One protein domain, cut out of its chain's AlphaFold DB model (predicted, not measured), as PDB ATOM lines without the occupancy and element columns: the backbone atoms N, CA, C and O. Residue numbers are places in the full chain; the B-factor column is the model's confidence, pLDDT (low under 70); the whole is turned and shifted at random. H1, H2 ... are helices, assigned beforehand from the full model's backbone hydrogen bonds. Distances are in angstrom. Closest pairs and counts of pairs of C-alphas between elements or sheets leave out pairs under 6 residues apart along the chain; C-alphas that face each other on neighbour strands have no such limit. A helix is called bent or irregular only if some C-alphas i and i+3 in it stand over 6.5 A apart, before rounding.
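What this domain is: This is residues 2 to 48 of the 86 residues of the protein "Tnp_DDE_dom domain-containing protein" of Deltaproteobacteria bacterium RBG_13_51_10 (UniProt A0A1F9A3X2). Two helices meet near their ends and make an open L, with the short arm H1 and the much longer arm H2 joined at the corner by the single residue Thr 19. A tail, residues 2 to 7, runs on beyond the far end of H1, and another, residues 45 to 48, follows the far end of H2. The printed part has 47 residues with two named helices, H1 then H2, and no named strand; the class is all helix, meaning that the residues in named elements belong to helices. It is extended, with a radius of gyration of the C-alphas of 15.3 A, and flat, spanning 37 by 32 by 12 A.

How they stand to each other: H1, residues 8 to 18, is joined by a tight link of one residue to H2, residues 20 to 44. The two are close but not clearly touching, with 2 pairs of C-alphas within 8 A. Their closest C-alphas, those of Met 17 and Lys 23, are 5.9 A apart. Their lines stand at a steep tilt of 67 degrees, only just short of about perpendicular, and they run opposite ways. In H1 every O i to N i+4 pair is within hydrogen-bond range; in H2 16 of 21 are.

Where its parts are: H1 begins at C-alpha 8, at (59.005, -32.675, 48.081), and measures 15.7 A from first to last C-alpha. H2 begins at C-alpha 20, at (52.651, -52.999, 49.219), and ends 35.8 A away at C-alpha 44, at (22.777, -33.381, 47.535). H2 has a kink of 26 degrees near residue 28. It is neither bent nor irregular, but only just: C-alphas 32 and 35 are 6.3 A apart.

The domain as a whole: The two C-alphas farthest apart, those of Arg 3 and Lys 43, are 38.8 A apart. The printed part has no cut. Its mean pLDDT is 79.4, and the model's confidence is under 70 at residues 2 to 6 and residue 30.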
ATOM      1  N   VAL A   2      54.805 -26.998  30.853       51.47
ATOM      2  CA  VAL A   2      55.400 -26.807  32.189       51.47
ATOM      3  C   VAL A   2      55.868 -28.170  32.695       51.47
ATOM      4  O   VAL A   2      55.051 -29.070  32.898       51.47
ATOM      5  N   ARG A   3      57.183 -28.342  32.868       56.69
ATOM      6  CA  ARG A   3      57.755 -29.497  33.568       56.69
ATOM      7  C   ARG A   3      57.258 -29.410  35.008       56.69
ATOM      8  O   ARG A   3      57.616 -28.478  35.715       56.69
ATOM      9  N   ARG A   4      56.375 -30.326  35.421       63.31
ATOM     10  CA  ARG A   4      55.909 -30.402  36.813       63.31
ATOM     11  C   ARG A   4      57.126 -30.714  37.682       63.31
ATOM     12  O   ARG A   4      57.576 -31.860  37.696       63.31
ATOM     13  N   GLU A   5      57.688 -29.701  38.333       68.31
ATOM     14  CA  GLU A   5      58.690 -29.903  39.375       68.31
ATOM     15  C   GLU A   5      58.126 -30.894  40.391       68.31
ATOM     16  O   GLU A   5      56.978 -30.777  40.834       68.31
ATOM     17  N   GLN A   6      58.907 -31.926  40.704       65.19
ATOM     18  CA  GLN A   6      58.529 -32.854  41.755       65.19
ATOM     19  C   GLN A   6      58.706 -32.123  43.074       65.19
ATOM     20  O   GLN A   6      59.806 -32.032  43.607       65.19
ATOM     21  N   THR A   7      57.611 -31.561  43.576       79.12
ATOM     22  CA  THR A   7      57.593 -30.985  44.913       79.12
ATOM     23  C   THR A   7      57.976 -32.069  45.926       79.12
ATOM     24  O   THR A   7      57.670 -33.250  45.710       79.12
ATOM     25  N   PRO A   8      58.609 -31.707  47.053       79.62
ATOM     26  CA  PRO A   8      59.005 -32.675  48.081       79.62
ATOM     27  C   PRO A   8      57.819 -33.526  48.569       79.62
ATOM     28  O   PRO A   8      57.966 -34.712  48.852       79.62
ATOM     29  N   VAL A   9      56.610 -32.953  48.556       79.56
ATOM     30  CA  VAL A   9      55.348 -33.649  48.851       79.56
ATOM     31  C   VAL A   9      55.063 -34.779  47.855       79.56
ATOM     32  O   VAL A   9      54.645 -35.866  48.251       79.56
ATOM     33  N   LEU A  10      55.308 -34.553  46.561       80.19
ATOM     34  CA  LEU A  10      55.099 -35.558  45.519       80.19
ATOM     35  C   LEU A  10      56.103 -36.711  45.644       80.19
ATOM     36  O   LEU A  10      55.737 -37.865  45.430       80.19
ATOM     37  N   MET A  11      57.353 -36.401  46.002       83.56
ATOM     38  CA  MET A  11      58.401 -37.404  46.215       83.56
ATOM     39  C   MET A  11      58.097 -38.281  47.434       83.56
ATOM     40  O   MET A  11      58.147 -39.503  47.328       83.56
ATOM     41  N   ALA A  12      57.687 -37.676  48.553       84.00
ATOM     42  CA  ALA A  12      57.281 -38.410  49.751       84.00
ATOM     43  C   ALA A  12      56.055 -39.305  49.497       84.00
ATOM     44  O   ALA A  12      56.001 -40.445  49.955       84.00
ATOM     45  N   PHE A  13      55.084 -38.816  48.718       81.94
ATOM     46  CA  PHE A  13      53.929 -39.617  48.318       81.94
ATOM     47  C   PHE A  13      54.330 -40.813  47.445       81.94
ATOM     48  O   PHE A  13      53.811 -41.907  47.644       81.94
ATOM     49  N   ARG A  14      55.268 -40.629  46.507       82.81
ATOM     50  CA  ARG A  14      55.780 -41.721  45.665       82.81
ATOM     51  C   ARG A  14      56.508 -42.780  46.479       82.81
ATOM     52  O   ARG A  14      56.155 -43.942  46.350       82.81
ATOM     53  N   ALA A  15      57.417 -42.373  47.365       84.38
ATOM     54  CA  ALA A  15      58.107 -43.290  48.271       84.38
ATOM     55  C   ALA A  15      57.115 -44.076  49.147       84.38
ATOM     56  O   ALA A  15      57.239 -45.285  49.313       84.38
ATOM     57  N   LYS A  16      56.057 -43.417  49.645       80.56
ATOM     58  CA  LYS A  16      54.975 -44.096  50.372       80.56
ATOM     59  C   LYS A  16      54.220 -45.096  49.491       80.56
ATOM     60  O   LYS A  16      53.867 -46.159  49.971       80.56
ATOM     61  N   MET A  17      53.962 -44.766  48.227       83.56
ATOM     62  CA  MET A  17      53.243 -45.633  47.282       83.56
ATOM     63  C   MET A  17      54.079 -46.794  46.738       83.56
ATOM     64  O   MET A  17      53.531 -47.637  46.033       83.56
ATOM     65  N   GLU A  18      55.379 -46.870  47.028       85.31
ATOM     66  CA  GLU A  18      56.203 -48.028  46.669       85.31
ATOM     67  C   GLU A  18      55.917 -49.240  47.568       85.31
ATOM     68  O   GLU A  18      56.053 -50.376  47.108       85.31
ATOM     69  N   THR A  19      55.433 -49.028  48.796       87.88
ATOM     70  CA  THR A  19      55.130 -50.117  49.731       87.88
ATOM     71  C   THR A  19      53.831 -50.843  49.366       87.88
ATOM     72  O   THR A  19      52.846 -50.234  48.935       87.88
ATOM     73  N   ALA A  20      53.817 -52.170  49.531       80.50
ATOM     74  CA  ALA A  20      52.651 -52.999  49.219       80.50
ATOM     75  C   ALA A  20      51.440 -52.640  50.100       80.50
ATOM     76  O   ALA A  20      50.347 -52.427  49.583       80.50
ATOM     77  N   GLU A  21      51.665 -52.444  51.402       81.69
ATOM     78  CA  GLU A  21      50.632 -52.057  52.373       81.69
ATOM     79  C   GLU A  21      49.949 -50.730  52.005       81.69
ATOM     80  O   GLU A  21      48.727 -50.593  52.069       81.69
ATOM     81  N   ALA A  22      50.725 -49.731  51.565       79.75
ATOM     82  CA  ALA A  22      50.158 -48.449  51.165       79.75
ATOM     83  C   ALA A  22      49.335 -48.559  49.878       79.75
ATOM     84  O   ALA A  22      48.333 -47.854  49.754       79.75
ATOM     85  N   LYS A  23      49.725 -49.430  48.936       81.81
ATOM     86  CA  LYS A  23      48.948 -49.691  47.716       81.81
ATOM     87  C   LYS A  23      47.614 -50.353  48.036       81.81
ATOM     88  O   LYS A  23      46.606 -49.927  47.482       81.81
ATOM     89  N   GLU A  24      47.590 -51.330  48.939       83.38
ATOM     90  CA  GLU A  24      46.350 -51.990  49.369       83.38
ATOM     91  C   GLU A  24      45.384 -51.002  50.030       83.38
ATOM     92  O   GLU A  24      44.223 -50.901  49.629       83.38
ATOM     93  N   ILE A  25      45.872 -50.179  50.965       81.88
ATOM     94  CA  ILE A  25      45.064 -49.111  51.576       81.88
ATOM     95  C   ILE A  25      44.587 -48.112  50.511       81.88
ATOM     96  O   ILE A  25      43.451 -47.636  50.543       81.88
ATOM     97  N   TYR A  26      45.441 -47.777  49.541       79.94
ATOM     98  CA  TYR A  26      45.088 -46.835  48.485       79.94
ATOM     99  C   TYR A  26      44.030 -47.382  47.520       79.94
ATOM    100  O   TYR A  26      43.222 -46.602  47.024       79.94
ATOM    101  N   GLN A  27      43.977 -48.694  47.280       78.69
ATOM    102  CA  GLN A  27      42.921 -49.309  46.465       78.69
ATOM    103  C   GLN A  27      41.537 -49.133  47.102       78.69
ATOM    104  O   GLN A  27      40.575 -48.811  46.405       78.69
ATOM    105  N   GLN A  28      41.447 -49.221  48.430       78.88
ATOM    106  CA  GLN A  28      40.199 -48.994  49.171       78.88
ATOM    107  C   GLN A  28      39.723 -47.534  49.096       78.88
ATOM    108  O   GLN A  28      38.553 -47.227  49.329       78.88
ATOM    109  N   ARG A  29      40.610 -46.602  48.726       73.69
ATOM    110  CA  ARG A  29      40.283 -45.177  48.621       73.69
ATOM    111  C   ARG A  29      39.223 -44.894  47.563       73.69
ATOM    112  O   ARG A  29      38.458 -43.952  47.752       73.69
ATOM    113  N   ALA A  30      39.181 -45.658  46.470       69.19
ATOM    114  CA  ALA A  30      38.184 -45.448  45.422       69.19
ATOM    115  C   ALA A  30      36.768 -45.596  45.999       69.19
ATOM    116  O   ALA A  30      35.953 -44.680  45.919       69.19
ATOM    117  N   GLU A  31      36.516 -46.686  46.719       73.19
ATOM    118  CA  GLU A  31      35.235 -46.919  47.383       73.19
ATOM    119  C   GLU A  31      34.958 -45.884  48.480       73.19
ATOM    120  O   GLU A  31      33.871 -45.314  48.549       73.19
ATOM    121  N   VAL A  32      35.957 -45.570  49.304       74.56
ATOM    122  CA  VAL A  32      35.765 -44.701  50.473       74.56
ATOM    123  C   VAL A  32      35.646 -43.219  50.107       74.56
ATOM    124  O   VAL A  32      34.985 -42.476  50.823       74.56
ATOM    125  N   ALA A  33      36.265 -42.752  49.019       78.25
ATOM    126  CA  ALA A  33      36.324 -41.327  48.676       78.25
ATOM    127  C   ALA A  33      35.581 -40.963  47.384       78.25
ATOM    128  O   ALA A  33      35.016 -39.869  47.295       78.25
ATOM    129  N   GLU A  34      35.551 -41.837  46.377       81.81
ATOM    130  CA  GLU A  34      34.865 -41.533  45.117       81.81
ATOM    131  C   GLU A  34      33.358 -41.723  45.259       81.81
ATOM    132  O   GLU A  34      32.596 -40.875  44.786       81.81
ATOM    133  N   PHE A  35      32.919 -42.757  45.986       83.06
ATOM    134  CA  PHE A  35      31.496 -43.009  46.205       83.06
ATOM    135  C   PHE A  35      30.797 -41.877  46.976       83.06
ATOM    136  O   PHE A  35      29.777 -41.392  46.478       83.06
ATOM    137  N   PRO A  36      31.313 -41.359  48.114       82.12
ATOM    138  CA  PRO A  36      30.677 -40.225  48.785       82.12
ATOM    139  C   PRO A  36      30.655 -38.976  47.914       82.12
ATOM    140  O   PRO A  36      29.641 -38.288  47.862       82.12
ATOM    141  N   ASN A  37      31.733 -38.698  47.176       83.38
ATOM    142  CA  ASN A  37      31.785 -37.546  46.278       83.38
ATOM    143  C   ASN A  37      30.758 -37.654  45.140       83.38
ATOM    144  O   ASN A  37      30.126 -36.655  44.791       83.38
ATOM    145  N   ALA A  38      30.571 -38.844  44.565       85.75
ATOM    146  CA  ALA A  38      29.541 -39.097  43.562       85.75
ATOM    147  C   ALA A  38      28.132 -38.990  44.162       85.75
ATOM    148  O   ALA A  38      27.277 -38.303  43.605       85.75
ATOM    149  N   TRP A  39      27.907 -39.588  45.334       88.44
ATOM    150  CA  TRP A  39      26.630 -39.530  46.044       88.44
ATOM    151  C   TRP A  39      26.250 -38.100  46.424       88.44
ATOM    152  O   TRP A  39      25.109 -37.699  46.232       88.44
ATOM    153  N   ILE A  40      27.200 -37.296  46.902       86.44
ATOM    154  CA  ILE A  40      26.994 -35.878  47.213       86.44
ATOM    155  C   ILE A  40      26.567 -35.114  45.951       86.44
ATOM    156  O   ILE A  40      25.612 -34.340  45.983       86.44
ATOM    157  N   LYS A  41      27.233 -35.347  44.815       86.56
ATOM    158  CA  LYS A  41      26.883 -34.684  43.551       86.56
ATOM    159  C   LYS A  41      25.504 -35.090  43.030       86.56
ATOM    160  O   LYS A  41      24.822 -34.245  42.458       86.56
ATOM    161  N   ASP A  42      25.114 -36.350  43.214       87.94
ATOM    162  CA  ASP A  42      23.843 -36.896  42.723       87.94
ATOM    163  C   ASP A  42      22.661 -36.608  43.666       87.94
ATOM    164  O   ASP A  42      21.615 -36.142  43.228       87.94
ATOM    165  N   LYS A  43      22.823 -36.844  44.974       85.31
ATOM    166  CA  LYS A  43      21.750 -36.740  45.979       85.31
ATOM    167  C   LYS A  43      21.640 -35.373  46.636       85.31
ATOM    168  O   LYS A  43      20.529 -34.922  46.885       85.31
ATOM    169  N   ILE A  44      22.767 -34.726  46.933       83.31
ATOM    170  CA  ILE A  44      22.777 -33.381  47.535       83.31
ATOM    171  C   ILE A  44      22.785 -32.299  46.444       83.31
ATOM    172  O   ILE A  44      22.327 -31.182  46.674       83.31
ATOM    173  N   GLY A  45      23.271 -32.618  45.239       84.12
ATOM    174  CA  GLY A  45      23.293 -31.685  44.111       84.12
ATOM    175  C   GLY A  45      24.396 -30.627  44.205       84.12
ATOM    176  O   GLY A  45      24.376 -29.649  43.453       84.12
ATOM    177  N   LEU A  46      25.379 -30.807  45.098       80.88
ATOM    178  CA  LEU A  46      26.495 -29.876  45.274       80.88
ATOM    179  C   LEU A  46      27.480 -29.990  44.094       80.88
ATOM    180  O   LEU A  46      28.484 -30.697  44.156       80.88
ATOM    181  N   ARG A  47      27.173 -29.308  42.986       79.19
ATOM    182  CA  ARG A  47      28.051 -29.218  41.802       79.19
ATOM    183  C   ARG A  47      28.964 -27.996  41.834       79.19
ATOM    184  O   ARG A  47      30.070 -28.047  41.304       79.19
ATOM    185  N   GLN A  48      28.494 -26.910  42.439       82.81
ATOM    186  CA  GLN A  48      29.216 -25.653  42.613       82.81
ATOM    187  C   GLN A  48      28.873 -25.085  43.989       82.81
ATOM    188  O   GLN A  48      27.713 -25.145  44.399       82.81
TER     189      GLN A  48